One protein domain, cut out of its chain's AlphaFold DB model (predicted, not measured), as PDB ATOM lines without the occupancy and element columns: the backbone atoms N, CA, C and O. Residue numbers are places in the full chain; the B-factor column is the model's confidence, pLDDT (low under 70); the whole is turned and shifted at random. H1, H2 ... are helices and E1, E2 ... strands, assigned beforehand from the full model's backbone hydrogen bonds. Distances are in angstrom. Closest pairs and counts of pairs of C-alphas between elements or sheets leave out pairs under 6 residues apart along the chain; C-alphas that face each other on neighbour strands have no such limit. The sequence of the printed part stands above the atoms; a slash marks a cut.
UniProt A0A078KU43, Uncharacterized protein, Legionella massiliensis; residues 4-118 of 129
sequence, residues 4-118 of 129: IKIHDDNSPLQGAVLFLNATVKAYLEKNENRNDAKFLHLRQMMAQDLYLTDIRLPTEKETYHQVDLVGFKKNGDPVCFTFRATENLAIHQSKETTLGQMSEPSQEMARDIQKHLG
ATOM      1  N   ILE A   4      19.301 -41.102  -3.545       92.50
ATOM      2  CA  ILE A   4      18.883 -41.353  -4.927       92.50
ATOM      3  C   ILE A   4      18.643 -42.852  -5.134       92.50
ATOM      4  O   ILE A   4      19.447 -43.670  -4.679       92.50
ATOM      5  N   LYS A   5      17.555 -43.189  -5.828       91.94
ATOM      6  CA  LYS A   5      17.133 -44.537  -6.227       91.94
ATOM      7  C   LYS A   5      16.758 -44.560  -7.710       91.94
ATOM      8  O   LYS A   5      16.615 -43.512  -8.332       91.94
ATOM      9  N   ILE A   6      16.558 -45.752  -8.256       88.81
ATOM     10  CA  ILE A   6      15.915 -45.958  -9.561       88.81
ATOM     11  C   ILE A   6      14.654 -46.763  -9.313       88.81
ATOM     12  O   ILE A   6      14.591 -47.532  -8.357       88.81
ATOM     13  N   HIS A   7      13.654 -46.547 -10.153       83.38
ATOM     14  CA  HIS A   7      12.440 -47.339 -10.119       83.38
ATOM     15  C   HIS A   7      12.659 -48.786 -10.586       83.38
ATOM     16  O   HIS A   7      12.063 -49.698 -10.021       83.38
ATOM     17  N   ASP A   8      13.504 -48.975 -11.600       80.62
ATOM     18  CA  ASP A   8      13.741 -50.257 -12.264       80.62
ATOM     19  C   ASP A   8      15.046 -50.903 -11.770       80.62
ATOM     20  O   ASP A   8      16.136 -50.362 -11.980       80.62
ATOM     21  N   ASP A   9      14.919 -52.075 -11.142       68.38
ATOM     22  CA  ASP A   9      16.021 -52.872 -10.587       68.38
ATOM     23  C   ASP A   9      16.976 -53.439 -11.656       68.38
ATOM     24  O   ASP A   9      18.064 -53.905 -11.319       68.38
ATOM     25  N   ASN A  10      16.594 -53.413 -12.940       71.12
ATOM     26  CA  ASN A  10      17.458 -53.810 -14.058       71.12
ATOM     27  C   ASN A  10      17.959 -52.609 -14.872       71.12
ATOM     28  O   ASN A  10      18.505 -52.780 -15.968       71.12
ATOM     29  N   SER A  11      17.786 -51.390 -14.357       77.75
ATOM     30  CA  SER A  11      18.171 -50.187 -15.081       77.75
ATOM     31  C   SER A  11      19.686 -50.144 -15.327       77.75
ATOM     32  O   SER A  11      20.476 -50.304 -14.390       77.75
ATOM     33  N   PRO A  12      20.136 -49.792 -16.549       72.06
ATOM     34  CA  PRO A  12      21.556 -49.556 -16.818       72.06
ATOM     35  C   PRO A  12      22.135 -48.404 -15.976       72.06
ATOM     36  O   PRO A  12      23.352 -48.238 -15.896       72.06
ATOM     37  N   LEU A  13      21.282 -47.609 -15.320       76.50
ATOM     38  CA  LEU A  13      21.675 -46.473 -14.495       76.50
ATOM     39  C   LEU A  13      22.026 -46.861 -13.044       76.50
ATOM     40  O   LEU A  13      22.432 -45.988 -12.276       76.50
ATOM     41  N   GLN A  14      21.928 -48.142 -12.654       81.19
ATOM     42  CA  GLN A  14      22.186 -48.604 -11.275       81.19
ATOM     43  C   GLN A  14      23.550 -48.153 -10.745       81.19
ATOM     44  O   GLN A  14      23.663 -47.667  -9.619       81.19
ATOM     45  N   GLY A  15      24.585 -48.250 -11.584       80.25
ATOM     46  CA  GLY A  15      25.930 -47.794 -11.237       80.25
ATOM     47  C   GLY A  15      25.997 -46.284 -10.989       80.25
ATOM     48  O   GLY A  15      26.667 -45.845 -10.056       80.25
ATOM     49  N   ALA A  16      25.256 -45.486 -11.763       84.44
ATOM     50  CA  ALA A  16      25.247 -44.030 -11.644       84.44
ATOM     51  C   ALA A  16      24.655 -43.557 -10.308       84.44
ATOM     52  O   ALA A  16      25.110 -42.557  -9.759       84.44
ATOM     53  N   VAL A  17      23.699 -44.292  -9.732       89.25
ATOM     54  CA  VAL A  17      23.060 -43.923  -8.459       89.25
ATOM     55  C   VAL A  17      24.042 -43.832  -7.298       89.25
ATOM     56  O   VAL A  17      23.909 -42.934  -6.462       89.25
ATOM     57  N   LEU A  18      25.035 -44.722  -7.233       86.69
ATOM     58  CA  LEU A  18      26.045 -44.674  -6.175       86.69
ATOM     59  C   LEU A  18      26.836 -43.360  -6.242       86.69
ATOM     60  O   LEU A  18      26.982 -42.667  -5.231       86.69
ATOM     61  N   PHE A  19      27.287 -42.990  -7.441       87.31
ATOM     62  CA  PHE A  19      28.026 -41.751  -7.673       87.31
ATOM     63  C   PHE A  19      27.155 -40.519  -7.440       87.31
ATOM     64  O   PHE A  19      27.569 -39.601  -6.738       87.31
ATOM     65  N   LEU A  20      25.919 -40.517  -7.944       90.75
ATOM     66  CA  LEU A  20      24.988 -39.408  -7.759       90.75
ATOM     67  C   LEU A  20      24.665 -39.167  -6.280       90.75
ATOM     68  O   LEU A  20      24.630 -38.018  -5.844       90.75
ATOM     69  N   ASN A  21      24.497 -40.226  -5.485       92.62
ATOM     70  CA  ASN A  21      24.324 -40.098  -4.039       92.62
ATOM     71  C   ASN A  21      25.511 -39.391  -3.372       92.62
ATOM     72  O   ASN A  21      25.304 -38.485  -2.564       92.62
ATOM     73  N   ALA A  22      26.744 -39.789  -3.700       90.69
ATOM     74  CA  ALA A  22      27.948 -39.156  -3.161       90.69
ATOM     75  C   ALA A  22      28.057 -37.689  -3.607       90.69
ATOM     76  O   ALA A  22      28.258 -36.796  -2.783       90.69
ATOM     77  N   THR A  23      27.833 -37.430  -4.895       91.19
ATOM     78  CA  THR A  23      27.839 -36.090  -5.482       91.19
ATOM     79  C   THR A  23      26.833 -35.159  -4.810       91.19
ATOM     80  O   THR A  23      27.187 -34.038  -4.441       91.19
ATOM     81  N   VAL A  24      25.573 -35.578  -4.666       93.38
ATOM     82  CA  VAL A  24      24.518 -34.715  -4.114       93.38
ATOM     83  C   VAL A  24      24.763 -34.439  -2.637       93.38
ATOM     84  O   VAL A  24      24.566 -33.308  -2.198       93.38
ATOM     85  N   LYS A  25      25.262 -35.423  -1.878       92.88
ATOM     86  CA  LYS A  25      25.681 -35.210  -0.486       92.88
ATOM     87  C   LYS A  25      26.796 -34.172  -0.395       92.88
ATOM     88  O   LYS A  25      26.617 -33.173   0.292       92.88
ATOM     89  N   ALA A  26      27.864 -34.325  -1.178       92.62
ATOM     90  CA  ALA A  26      28.953 -33.349  -1.219       92.62
ATOM     91  C   ALA A  26      28.471 -31.953  -1.658       92.62
ATOM     92  O   ALA A  26      28.932 -30.931  -1.147       92.62
ATOM     93  N   TYR A  27      27.519 -31.882  -2.594       93.38
ATOM     94  CA  TYR A  27      26.901 -30.623  -3.008       93.38
ATOM     95  C   TYR A  27      26.100 -29.970  -1.873       93.38
ATOM     96  O   TYR A  27      26.221 -28.764  -1.655       93.38
ATOM     97  N   LEU A  28      25.312 -30.746  -1.125       94.06
ATOM     98  CA  LEU A  28      24.544 -30.266   0.026       94.06
ATOM     99  C   LEU A  28      25.434 -29.875   1.214       94.06
ATOM    100  O   LEU A  28      25.097 -28.920   1.910       94.06
ATOM    101  N   GLU A  29      26.549 -30.570   1.441       94.12
ATOM    102  CA  GLU A  29      27.548 -30.249   2.473       94.12
ATOM    103  C   GLU A  29      28.247 -28.921   2.168       94.12
ATOM    104  O   GLU A  29      28.252 -28.016   2.996       94.12
ATOM    105  N   LYS A  30      28.717 -28.727   0.927       93.12
ATOM    106  CA  LYS A  30      29.282 -27.437   0.475       93.12
ATOM    107  C   LYS A  30      28.303 -26.265   0.593       93.12
ATOM    108  O   LYS A  30      28.717 -25.111   0.564       93.12
ATOM    109  N   ASN A  31      27.008 -26.558   0.685       93.31
ATOM    110  CA  ASN A  31      25.926 -25.589   0.803       93.31
ATOM    111  C   ASN A  31      25.140 -25.776   2.117       93.31
ATOM    112  O   ASN A  31      23.934 -25.526   2.148       93.31
ATOM    113  N   GLU A  32      25.784 -26.230   3.199       93.75
ATOM    114  CA  GLU A  32      25.129 -26.548   4.482       93.75
ATOM    115  C   GLU A  32      24.289 -25.397   5.055       93.75
ATOM    116  O   GLU A  32      23.183 -25.624   5.536       93.75
ATOM    117  N   ASN A  33      24.750 -24.156   4.887       94.19
ATOM    118  CA  ASN A  33      24.097 -22.958   5.421       94.19
ATOM    119  C   ASN A  33      22.970 -22.406   4.523       94.19
ATOM    120  O   ASN A  33      22.371 -21.373   4.832       94.19
ATOM    121  N   ARG A  34      22.686 -23.048   3.381       93.56
ATOM    122  CA  ARG A  34      21.633 -22.622   2.449       93.56
ATOM    123  C   ARG A  34      20.275 -23.168   2.881       93.56
ATOM    124  O   ARG A  34      20.051 -24.376   2.848       93.56
ATOM    125  N   ASN A  35      19.365 -22.246   3.193       93.00
ATOM    126  CA  ASN A  35      18.002 -22.534   3.652       93.00
ATOM    127  C   ASN A  35      16.913 -22.016   2.698       93.00
ATOM    128  O   ASN A  35      15.754 -21.907   3.085       93.00
ATOM    129  N   ASP A  36      17.256 -21.666   1.455       93.50
ATOM    130  CA  ASP A  36      16.228 -21.391   0.450       93.50
ATOM    131  C   ASP A  36      15.458 -22.668   0.078       93.50
ATOM    132  O   ASP A  36      15.968 -23.784   0.224       93.50
ATOM    133  N   ALA A  37      14.221 -22.490  -0.403       90.50
ATOM    134  CA  ALA A  37      13.257 -23.572  -0.624       90.50
ATOM    135  C   ALA A  37      13.852 -24.761  -1.391       90.50
ATOM    136  O   ALA A  37      13.686 -25.900  -0.970       90.50
ATOM    137  N   LYS A  38      14.652 -24.494  -2.431       91.69
ATOM    138  CA  LYS A  38      15.316 -25.525  -3.236       91.69
ATOM    139  C   LYS A  38      16.218 -26.440  -2.409       91.69
ATOM    140  O   LYS A  38      16.162 -27.658  -2.560       91.69
ATOM    141  N   PHE A  39      17.077 -25.878  -1.557       93.88
ATOM    142  CA  PHE A  39      17.984 -26.680  -0.732       93.88
ATOM    143  C   PHE A  39      17.231 -27.423   0.371       93.88
ATOM    144  O   PHE A  39      17.565 -28.574   0.654       93.88
ATOM    145  N   LEU A  40      16.192 -26.811   0.948       94.06
ATOM    146  CA  LEU A  40      15.324 -27.478   1.921       94.06
ATOM    147  C   LEU A  40      14.604 -28.677   1.294       94.06
ATOM    148  O   LEU A  40      14.677 -29.782   1.830       94.06
ATOM    149  N   HIS A  41      13.982 -28.487   0.130       94.44
ATOM    150  CA  HIS A  41      13.313 -29.553  -0.606       94.44
ATOM    151  C   HIS A  41      14.289 -30.655  -1.018       94.44
ATOM    152  O   HIS A  41      13.985 -31.830  -0.837       94.44
ATOM    153  N   LEU A  42      15.482 -30.307  -1.510       94.81
ATOM    154  CA  LEU A  42      16.471 -31.309  -1.905       94.81
ATOM    155  C   LEU A  42      16.952 -32.142  -0.709       94.81
ATOM    156  O   LEU A  42      17.014 -33.365  -0.811       94.81
ATOM    157  N   ARG A  43      17.241 -31.515   0.443       94.81
ATOM    158  CA  ARG A  43      17.570 -32.244   1.685       94.81
ATOM    159  C   ARG A  43      16.425 -33.153   2.109       94.81
ATOM    160  O   ARG A  43      16.665 -34.301   2.471       94.81
ATOM    161  N   GLN A  44      15.194 -32.651   2.048       94.12
ATOM    162  CA  GLN A  44      14.010 -33.419   2.406       94.12
ATOM    163  C   GLN A  44      13.839 -34.643   1.501       94.12
ATOM    164  O   GLN A  44      13.636 -35.735   2.021       94.12
ATOM    165  N   MET A  45      13.948 -34.485   0.178       94.44
ATOM    166  CA  MET A  45      13.805 -35.604  -0.758       94.44
ATOM    167  C   MET A  45      14.964 -36.596  -0.630       94.44
ATOM    168  O   MET A  45      14.732 -37.795  -0.647       94.44
ATOM    169  N   MET A  46      16.193 -36.125  -0.396       93.88
ATOM    170  CA  MET A  46      17.337 -36.998  -0.092       93.88
ATOM    171  C   MET A  46      17.184 -37.757   1.234       93.88
ATOM    172  O   MET A  46      17.764 -38.823   1.383       93.88
ATOM    173  N   ALA A  47      16.445 -37.223   2.210       92.19
ATOM    174  CA  ALA A  47      16.114 -37.913   3.462       92.19
ATOM    175  C   ALA A  47      14.873 -38.818   3.345       92.19
ATOM    176  O   ALA A  47      14.560 -39.566   4.271       92.19
ATOM    177  N   GLN A  48      14.177 -38.748   2.216       90.31
ATOM    178  CA  GLN A  48      13.101 -39.637   1.807       90.31
ATOM    179  C   GLN A  48      13.594 -40.372   0.555       90.31
ATOM    180  O   GLN A  48      14.761 -40.750   0.478       90.31
ATOM    181  N   ASP A  49      12.748 -40.542  -0.448       88.19
ATOM    182  CA  ASP A  49      13.155 -41.169  -1.694       88.19
ATOM    183  C   ASP A  49      13.197 -40.132  -2.815       88.19
ATOM    184  O   ASP A  49      12.203 -39.466  -3.115       88.19
ATOM    185  N   LEU A  50      14.380 -39.993  -3.415       94.81
ATOM    186  CA  LEU A  50      14.608 -39.206  -4.617       94.81
ATOM    187  C   LEU A  50      14.914 -40.181  -5.753       94.81
ATOM    188  O   LEU A  50      15.800 -41.019  -5.633       94.81
ATOM    189  N   TYR A  51      14.189 -40.100  -6.854       94.31
ATOM    190  CA  TYR A  51      14.305 -41.042  -7.959       94.31
ATOM    191  C   TYR A  51      15.033 -40.402  -9.123       94.31
ATOM    192  O   TYR A  51      14.747 -39.266  -9.488       94.31
ATOM    193  N   LEU A  52      15.958 -41.148  -9.713       94.00
ATOM    194  CA  LEU A  52      16.566 -40.817 -10.986       94.00
ATOM    195  C   LEU A  52      15.592 -41.142 -12.115       94.00
ATOM    196  O   LEU A  52      15.185 -42.294 -12.250       94.00
ATOM    197  N   THR A  53      15.246 -40.137 -12.918       92.19
ATOM    198  CA  THR A  53      14.346 -40.316 -14.065       92.19
ATOM    199  C   THR A  53      15.081 -40.297 -15.394       92.19
ATOM    200  O   THR A  53      14.659 -40.992 -16.310       92.19
ATOM    201  N   ASP A  54      16.178 -39.540 -15.508       90.19
ATOM    202  CA  ASP A  54      16.956 -39.453 -16.747       90.19
ATOM    203  C   ASP A  54      18.404 -38.985 -16.487       90.19
ATOM    204  O   ASP A  54      18.667 -38.174 -15.590       90.19
ATOM    205  N   ILE A  55      19.343 -39.480 -17.300       89.12
ATOM    206  CA  ILE A  55      20.706 -38.946 -17.429       89.12
ATOM    207  C   ILE A  55      20.975 -38.715 -18.907       89.12
ATOM    208  O   ILE A  55      21.094 -39.655 -19.691       89.12
ATOM    209  N   ARG A  56      21.173 -37.451 -19.271       87.62
ATOM    210  CA  ARG A  56      21.455 -37.056 -20.649       87.62
ATOM    211  C   ARG A  56      22.915 -36.676 -20.789       87.62
ATOM    212  O   ARG A  56      23.426 -35.840 -20.039       87.62
ATOM    213  N   LEU A  57      23.581 -37.317 -21.746       85.56
ATOM    214  CA  LEU A  57      24.938 -36.959 -22.135       85.56
ATOM    215  C   LEU A  57      24.940 -35.570 -22.792       85.56
ATOM    216  O   LEU A  57      23.964 -35.220 -23.463       85.56
ATOM    217  N   PRO A  58      26.015 -34.787 -22.612       84.00
ATOM    218  CA  PRO A  58      26.169 -33.525 -23.318       84.00
ATOM    219  C   PRO A  58      26.114 -33.733 -24.836       84.00
ATOM    220  O   PRO A  58      26.641 -34.710 -25.370       84.00
ATOM    221  N   THR A  59      25.488 -32.790 -25.534       81.38
ATOM    222  CA  THR A  59      25.578 -32.676 -26.997       81.38
ATOM    223  C   THR A  59      26.836 -31.896 -27.392       81.38
ATOM    224  O   THR A  59      27.458 -31.269 -26.545       81.38
ATOM    225  N   GLU A  60      27.206 -31.840 -28.678       78.38
ATOM    226  CA  GLU A  60      28.375 -31.058 -29.144       78.38
ATOM    227  C   GLU A  60      28.353 -29.570 -28.728       78.38
ATOM    228  O   GLU A  60      29.384 -28.900 -28.732       78.38
ATOM    229  N   LYS A  61      27.176 -29.037 -28.376       75.69
ATOM    230  CA  LYS A  61      26.970 -27.642 -27.959       75.69
ATOM    231  C   LYS A  61      26.887 -27.462 -26.440       75.69
ATOM    232  O   LYS A  61      26.758 -26.332 -25.973       75.69
ATOM    233  N   GLU A  62      26.937 -28.544 -25.669       72.94
ATOM    234  CA  GLU A  62      26.781 -28.544 -24.217       72.94
ATOM    235  C   GLU A  62      27.983 -29.219 -23.554       72.94
ATOM    236  O   GLU A  62      28.564 -30.154 -24.081       72.94
ATOM    237  N   THR A  63      28.376 -28.748 -22.373       81.62
ATOM    238  CA  THR A  63      29.534 -29.292 -21.635       81.62
ATOM    239  C   THR A  63      29.139 -30.085 -20.396       81.62
ATOM    240  O   THR A  63      29.999 -30.614 -19.696       81.62
ATOM    241  N   TYR A  64      27.843 -30.148 -20.093       85.56
ATOM    242  CA  TYR A  64      27.335 -30.739 -18.865       85.56
ATOM    243  C   TYR A  64      26.379 -31.883 -19.170       85.56
ATOM    244  O   TYR A  64      25.504 -31.762 -20.024       85.56
ATOM    245  N   HIS A  65      26.499 -32.951 -18.391       88.69
ATOM    246  CA  HIS A  65      25.452 -33.945 -18.252       88.69
ATOM    247  C   HIS A  65      24.246 -33.305 -17.581       88.69
ATOM    248  O   HIS A  65      24.391 -32.558 -16.603       88.69
ATOM    249  N   GLN A  66      23.056 -33.634 -18.065       91.12
ATOM    250  CA  GLN A  66      21.837 -33.323 -17.341       91.12
ATOM    251  C   GLN A  66      21.394 -34.539 -16.537       91.12
ATOM    252  O   GLN A  66      21.302 -35.635 -17.081       91.12
ATOM    253  N   VAL A  67      21.098 -34.329 -15.258       92.44
ATOM    254  CA  VAL A  67      20.541 -35.350 -14.367       92.44
ATOM    255  C   VAL A  67      19.195 -34.858 -13.869       92.44
ATOM    256  O   VAL A  67      19.121 -33.821 -13.206       92.44
ATOM    257  N   ASP A  68      18.153 -35.605 -14.191       94.06
ATOM    258  CA  ASP A  68      16.781 -35.300 -13.813       94.06
ATOM    259  C   ASP A  68      16.343 -36.226 -12.681       94.06
ATOM    260  O   ASP A  68      16.505 -37.446 -12.748       94.06
ATOM    261  N   LEU A  69      15.818 -35.623 -11.616       95.50
ATOM    262  CA  LEU A  69      15.411 -36.313 -10.403       95.50
ATOM    263  C   LEU A  69      13.996 -35.902  -9.999       95.50
ATOM    264  O   LEU A  69      13.628 -34.729 -10.109       95.50
ATOM    265  N   VAL A  70      13.238 -36.839  -9.437       96.31
ATOM    266  CA  VAL A  70      11.905 -36.579  -8.886       96.31
ATOM    267  C   VAL A  70      11.760 -37.187  -7.499       96.31
ATOM    268  O   VAL A  70      12.100 -38.342  -7.266       96.31
ATOM    269  N   GLY A  71      11.272 -36.401  -6.550       95.62
ATOM    270  CA  GLY A  71      10.766 -36.895  -5.274       95.62
ATOM    271  C   GLY A  71       9.267 -36.641  -5.179       95.62
ATOM    272  O   GLY A  71       8.705 -35.916  -6.000       95.62
ATOM    273  N   PHE A  72       8.614 -37.203  -4.167       94.00
ATOM    274  CA  PHE A  72       7.173 -37.043  -3.972       94.00
ATOM    275  C   PHE A  72       6.873 -36.572  -2.556       94.00
ATOM    276  O   PHE A  72       7.392 -37.102  -1.572       94.00
ATOM    277  N   LYS A  73       6.008 -35.564  -2.438       91.25
ATOM    278  CA  LYS A  73       5.416 -35.188  -1.151       91.25
ATOM    279  C   LYS A  73       4.453 -36.287  -0.690       91.25
ATOM    280  O   LYS A  73       4.012 -37.125  -1.467       91.25
ATOM    281  N   LYS A  74       4.047 -36.240   0.583       88.44
ATOM    282  CA  LYS A  74       3.105 -37.214   1.169       88.44
ATOM    283  C   LYS A  74       1.750 -37.293   0.457       88.44
ATOM    284  O   LYS A  74       1.083 -38.311   0.562       88.44
ATOM    285  N   ASN A  75       1.328 -36.219  -0.209       88.00
ATOM    286  CA  ASN A  75       0.094 -36.171  -0.997       88.00
ATOM    287  C   ASN A  75       0.290 -36.619  -2.457       88.00
ATOM    288  O   ASN A  75      -0.646 -36.516  -3.239       88.00
ATOM    289  N   GLY A  76       1.489 -37.076  -2.827       89.56
ATOM    290  CA  GLY A  76       1.824 -37.501  -4.180       89.56
ATOM    291  C   GLY A  76       2.279 -36.384  -5.113       89.56
ATOM    292  O   GLY A  76       2.610 -36.683  -6.255       89.56
ATOM    293  N   ASP A  77       2.337 -35.123  -4.668       91.94
ATOM    294  CA  ASP A  77       2.814 -34.036  -5.528       91.94
ATOM    295  C   ASP A  77       4.313 -34.202  -5.838       91.94
ATOM    296  O   ASP A  77       5.113 -34.348  -4.901       91.94
ATOM    297  N   PRO A  78       4.724 -34.128  -7.117       95.00
ATOM    298  CA  PRO A  78       6.119 -34.282  -7.497       95.00
ATOM    299  C   PRO A  78       6.944 -33.039  -7.132       95.00
ATOM    300  O   PRO A  78       6.519 -31.897  -7.317       95.00
ATOM    301  N   VAL A  79       8.168 -33.268  -6.668       95.69
ATOM    302  CA  VAL A  79       9.211 -32.259  -6.449       95.69
ATOM    303  C   VAL A  79      10.367 -32.595  -7.378       95.69
ATOM    304  O   VAL A  79      11.033 -33.614  -7.199       95.69
ATOM    305  N   CYS A  80      10.579 -31.766  -8.396       96.62
ATOM    306  CA  CYS A  80      11.468 -32.097  -9.506       96.62
ATOM    307  C   CYS A  80      12.758 -31.281  -9.447       96.62
ATOM    308  O   CYS A  80      12.727 -30.063  -9.246       96.62
ATOM    309  N   PHE A  81      13.888 -31.932  -9.701       95.81
ATOM    310  CA  PHE A  81      15.192 -31.290  -9.788       95.81
ATOM    311  C   PHE A  81      15.875 -31.631 -11.105       95.81
ATOM    312  O   PHE A  81      15.899 -32.783 -11.521       95.81
ATOM    313  N   THR A  82      16.504 -30.627 -11.705       94.31
ATOM    314  CA  THR A  82      17.430 -30.809 -12.823       94.31
ATOM    315  C   THR A  82      18.801 -30.306 -12.401       94.31
ATOM    316  O   THR A  82      18.965 -29.136 -12.025       94.31
ATOM    317  N   PHE A  83      19.796 -31.183 -12.467       93.44
ATOM    318  CA  PHE A  83      21.193 -30.851 -12.225       93.44
ATOM    319  C   PHE A  83      21.971 -30.801 -13.531       93.44
ATOM    320  O   PHE A  83      21.784 -31.632 -14.414       93.44
ATOM    321  N   ARG A  84      22.884 -29.833 -13.621       92.19
ATOM    322  CA  ARG A  84      23.956 -29.822 -14.617       92.19
ATOM    323  C   ARG A  84      25.227 -30.289 -13.936       92.19
ATOM    324  O   ARG A  84      25.689 -29.632 -13.000       92.19
ATOM    325  N   ALA A  85      25.760 -31.413 -14.387       89.25
ATOM    326  CA  ALA A  85      26.946 -32.035 -13.829       89.25
ATOM    327  C   ALA A  85      28.064 -32.117 -14.871       89.25
ATOM    328  O   ALA A  85      27.814 -32.277 -16.060       89.25
ATOM    329  N   THR A  86      29.309 -31.978 -14.432       86.94
ATOM    330  CA  THR A  86      30.489 -32.217 -15.286       86.94
ATOM    331  C   THR A  86      30.654 -33.710 -15.592       86.94
ATOM    332  O   THR A  86      29.965 -34.536 -14.996       86.94
ATOM    333  N   GLU A  87      31.593 -34.069 -16.472       80.31
ATOM    334  CA  GLU A  87      31.969 -35.470 -16.758       80.31
ATOM    335  C   GLU A  87      32.333 -36.274 -15.498       80.31
ATOM    336  O   GLU A  87      32.024 -37.455 -15.388       80.31
ATOM    337  N   ASN A  88      32.893 -35.603 -14.488       78.75
ATOM    338  CA  ASN A  88      33.234 -36.192 -13.191       78.75
ATOM    339  C   ASN A  88      32.046 -36.198 -12.215       78.75
ATOM    340  O   ASN A  88      32.226 -36.290 -11.002       78.75
ATOM    341  N   LEU A  89      30.830 -36.011 -12.732       76.06
ATOM    342  CA  LEU A  89      29.580 -35.907 -11.988       76.06
ATOM    343  C   LEU A  89      29.586 -34.825 -10.900       76.06
ATOM    344  O   LEU A  89      28.789 -34.898  -9.975       76.06
ATOM    345  N   ALA A  90      30.428 -33.792 -10.984       85.62
ATOM    346  CA  ALA A  90      30.350 -32.659 -10.060       85.62
ATOM    347  C   ALA A  90      29.204 -31.716 -10.461       85.62
ATOM    348  O   ALA A  90      29.179 -31.244 -11.600       85.62
ATOM    349  N   ILE A  91      28.285 -31.412  -9.534       90.25
ATOM    350  CA  ILE A  91      27.145 -30.510  -9.783       90.25
ATOM    351  C   ILE A  91      27.642 -29.071  -9.936       90.25
ATOM    352  O   ILE A  91      28.114 -28.456  -8.980       90.25
ATOM    353  N   HIS A  92      27.483 -28.527 -11.140       88.50
ATOM    354  CA  HIS A  92      27.734 -27.126 -11.461       88.50
ATOM    355  C   HIS A  92      26.514 -26.254 -11.142       88.50
ATOM    356  O   HIS A  92      26.638 -25.171 -10.576       88.50
ATOM    357  N   GLN A  93      25.315 -26.745 -11.467       88.31
ATOM    358  CA  GLN A  93      24.069 -26.015 -11.256       88.31
ATOM    359  C   GLN A  93      22.948 -26.958 -10.826       88.31
ATOM    360  O   GLN A  93      22.827 -28.064 -11.347       88.31
ATOM    361  N   SER A  94      22.096 -26.481  -9.914       91.75
ATOM    362  CA  SER A  94      20.842 -27.135  -9.539       91.75
ATOM    363  C   SER A  94      19.650 -26.205  -9.747       91.75
ATOM    364  O   SER A  94      19.689 -25.030  -9.356       91.75
ATOM    365  N   LYS A  95      18.577 -26.741 -10.326       92.69
ATOM    366  CA  LYS A  95      17.294 -26.059 -10.508       92.69
ATOM    367  C   LYS A  95      16.180 -26.940  -9.946       92.69
ATOM    368  O   LYS A  95      16.118 -28.116 -10.280       92.69
ATOM    369  N   GLU A  96      15.306 -26.361  -9.126       92.44
ATOM    370  CA  GLU A  96      13.987 -26.945  -8.861       92.44
ATOM    371  C   GLU A  96      13.055 -26.534 -10.005       92.44
ATOM    372  O   GLU A  96      13.051 -25.373 -10.428       92.44
ATOM    373  N   THR A  97      12.337 -27.498 -10.564       91.94
ATOM    374  CA  THR A  97      11.527 -27.331 -11.771       91.94
ATOM    375  C   THR A  97      10.145 -27.941 -11.566       91.94
ATOM    376  O   THR A  97       9.894 -28.609 -10.564       91.94
ATOM    377  N   THR A  98       9.222 -27.706 -12.494       92.06
ATOM    378  CA  THR A  98       7.944 -28.428 -12.512       92.06
ATOM    379  C   THR A  98       8.050 -29.672 -13.384       92.06
ATOM    380  O   THR A  98       8.858 -29.708 -14.314       92.06
ATOM    381  N   LEU A  99       7.202 -30.671 -13.120       93.06
ATOM    382  CA  LEU A  99       7.183 -31.911 -13.898       93.06
ATOM    383  C   LEU A  99       6.986 -31.636 -15.398       93.06
ATOM    384  O   LEU A  99       7.738 -32.138 -16.220       93.06
ATOM    385  N   GLY A 100       6.061 -30.735 -15.750       92.06
ATOM    386  CA  GLY A 100       5.811 -30.346 -17.145       92.06
ATOM    387  C   GLY A 100       6.962 -29.600 -17.839       92.06
ATOM    388  O   GLY A 100       6.884 -29.363 -19.038       92.06
ATOM    389  N   GLN A 101       8.014 -29.205 -17.114       90.50
ATOM    390  CA  GLN A 101       9.234 -28.612 -17.682       90.50
ATOM    391  C   GLN A 101      10.371 -29.633 -17.871       90.50
ATOM    392  O   GLN A 101      11.431 -29.262 -18.373       90.50
ATOM    393  N   MET A 102      10.184 -30.884 -17.442       91.12
ATOM    394  CA  MET A 102      11.146 -31.968 -17.656       91.12
ATOM    395  C   MET A 102      10.972 -32.591 -19.047       91.12
ATOM    396  O   MET A 102       9.982 -32.334 -19.734       91.12
ATOM    397  N   SER A 103      11.929 -33.426 -19.465       88.44
ATOM    398  CA  SER A 103      11.799 -34.211 -20.700       88.44
ATOM    399  C   SER A 103      10.576 -35.138 -20.642       88.44
ATOM    400  O   SER A 103      10.174 -35.562 -19.559       88.44
ATOM    401  N   GLU A 104       9.980 -35.466 -21.792       91.19
ATOM    402  CA  GLU A 104       8.863 -36.426 -21.854       91.19
ATOM    403  C   GLU A 104       9.211 -37.772 -21.185       91.19
ATOM    404  O   GLU A 104       8.437 -38.190 -20.323       91.19
ATOM    405  N   PRO A 105      10.398 -38.381 -21.416       89.81
ATOM    406  CA  PRO A 105      10.795 -39.598 -20.702       89.81
ATOM    407  C   PRO A 105      10.838 -39.430 -19.178       89.81
ATOM    408  O   PRO A 105      10.363 -40.293 -18.441       89.81
ATOM    409  N   SER A 106      11.345 -38.294 -18.682       92.12
ATOM    410  CA  SER A 106      11.335 -37.998 -17.246       92.12
ATOM    411  C   SER A 106       9.913 -37.894 -16.691       92.12
ATOM    412  O   SER A 106       9.649 -38.345 -15.576       92.12
ATOM    413  N   GLN A 107       8.987 -37.312 -17.458       94.44
ATOM    414  CA  GLN A 107       7.585 -37.191 -17.061       94.44
ATOM    415  C   GLN A 107       6.879 -38.546 -17.010       94.44
ATOM    416  O   GLN A 107       6.127 -38.804 -16.069       94.44
ATOM    417  N   GLU A 108       7.117 -39.406 -17.997       92.62
ATOM    418  CA  GLU A 108       6.578 -40.766 -18.042       92.62
ATOM    419  C   GLU A 108       7.092 -41.602 -16.867       92.62
ATOM    420  O   GLU A 108       6.291 -42.159 -16.117       92.62
ATOM    421  N   MET A 109       8.408 -41.588 -16.631       92.62
ATOM    422  CA  MET A 109       9.032 -42.288 -15.508       92.62
ATOM    423  C   MET A 109       8.504 -41.787 -14.157       92.62
ATOM    424  O   MET A 109       8.200 -42.579 -13.270       92.62
ATOM    425  N   ALA A 110       8.332 -40.472 -13.990       94.06
ATOM    426  CA  ALA A 110       7.769 -39.915 -12.762       94.06
ATOM    427  C   ALA A 110       6.329 -40.388 -12.506       94.06
ATOM    428  O   ALA A 110       5.985 -40.684 -11.364       94.06
ATOM    429  N   ARG A 111       5.488 -40.483 -13.545       93.44
ATOM    430  CA  ARG A 111       4.120 -41.013 -13.415       93.44
ATOM    431  C   ARG A 111       4.123 -42.494 -13.053       93.44
ATOM    432  O   ARG A 111       3.321 -42.909 -12.221       93.44
ATOM    433  N   ASP A 112       5.029 -43.269 -13.639       91.94
ATOM    434  CA  ASP A 112       5.170 -44.692 -13.331       91.94
ATOM    435  C   ASP A 112       5.582 -44.907 -11.867       91.94
ATOM    436  O   ASP A 112       4.910 -45.622 -11.123       91.94
ATOM    437  N   ILE A 113       6.580 -44.151 -11.392       92.81
ATOM    438  CA  ILE A 113       6.972 -44.140  -9.976       92.81
ATOM    439  C   ILE A 113       5.798 -43.723  -9.084       92.81
ATOM    440  O   ILE A 113       5.525 -44.369  -8.075       92.81
ATOM    441  N   GLN A 114       5.086 -42.652  -9.440       92.31
ATOM    442  CA  GLN A 114       3.946 -42.154  -8.667       92.31
ATOM    443  C   GLN A 114       2.863 -43.230  -8.504       92.31
ATOM    444  O   GLN A 114       2.327 -43.417  -7.407       92.31
ATOM    445  N   LYS A 115       2.581 -43.976  -9.577       90.88
ATOM    446  CA  LYS A 115       1.660 -45.113  -9.574       90.88
ATOM    447  C   LYS A 115       2.190 -46.271  -8.732       90.88
ATOM    448  O   LYS A 115       1.442 -46.813  -7.922       90.88
ATOM    449  N   HIS A 116       3.468 -46.622  -8.870       89.62
ATOM    450  CA  HIS A 116       4.113 -47.670  -8.075       89.62
ATOM    451  C   HIS A 116       4.065 -47.375  -6.569       89.62
ATOM    452  O   HIS A 116       3.834 -48.271  -5.760       89.62
ATOM    453  N   LEU A 117       4.218 -46.106  -6.192       89.69
ATOM    454  CA  LEU A 117       4.120 -45.637  -4.810       89.69
ATOM    455  C   LEU A 117       2.674 -45.530  -4.296       89.69
ATOM    456  O   LEU A 117       2.465 -45.181  -3.135       89.69
ATOM    457  N   GLY A 118       1.675 -45.831  -5.130       88.12
ATOM    458  CA  GLY A 118       0.265 -45.808  -4.745       88.12
ATOM    459  C   GLY A 118      -0.312 -44.402  -4.572       88.12
ATOM    460  O   GLY A 118      -1.340 -44.246  -3.917       88.12
TER     461      GLY A 118
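Overview. This is residues 4 to 118 of the 129 residues of an uncharacterized protein of Legionella massiliensis (UniProt A0A078KU43). A strongly twisted sheet of four strands, E1 to E4, makes the middle layer of a three-layer body: H1 and H2 cross the strands on one face, and H3 on the other face covers E1 and E2. The four strands form a meander, each strand the antiparallel neighbour of the one before, and residues 4 to 5 add a short parallel pairing at E1. The printed part has 115 residues, with named elements in the order H1, H2, E1, E2, E3, E4, H3; the class is mixed, helices and strands. The whole is compact and rounded, with a radius of gyration of the C-alphas of 13.4 A and spans of 36 by 34 by 25 A.

Arrangement. The sheet runs E1, residues 49 to 56, E2, residues 65 to 72, E3, residues 78 to 85, and E4, residues 91 to 97; E1 and E4 are its edge strands. Each consecutive pair is a hairpin. Within hydrogen-bond range are N 51 and O 70 at 2.8 A between E1 and E2, N 69 and O 81 at 2.8 A between E2 and E3, and N 82 and O 95 at 2.9 A between E3 and E4. H2, residues 37 to 46, is on the sheet at a height of 8.8 A and runs across the strands, at 84 degrees to E3 on the local plane. Its closest C-alphas to E2 are those of Met 45 and Gly 71, 5.6 A apart. H1, residues 14 to 30, is on the same face, also at a height of 8.8 A, and runs across the strands, at 71 degrees to E1 on the local plane. H1 and H2 are close but not clearly touching: their closest C-alphas, those of Leu 28 and Arg 43, are 7.4 A apart. They run opposite ways at a steep tilt of 43 degrees. H3, residues 104 to 116, is on the opposite face at a height of 8.6 A. It runs along the strands, only just, at 27 degrees to E2 on the local plane. Its closest C-alphas to E1 are those of Thr 53 and Ser 106, 5.0 A apart. H3 is apart from H1 and H2. Every O i to N i+4 pair is within hydrogen-bond range in H2 and H3, and 11 of 13 are in H1.

Along the chain. H1 begins at C-alpha 14, (22.186, -48.604, -11.275), and measures 25.2 A from first to last C-alpha; H2 measures 14.0 A. E1, E2, E3 and E4 measure 21.1, 23.4, 21.9 and 16.1 A; C-alpha 65, where E2 begins, is at (25.452, -33.945, -18.252). H3 measures 18.4 A and ends at C-alpha 116, (4.113, -47.670, -8.075).

Size, cuts and confidence. The two C-alphas farthest apart, those of Glu 60 and Asn 75, are separated by 40.2 A. The printed part has no cut and no long link. The mean pLDDT of the printed part is 89.6, and residue 9 is the one printed residue under 70.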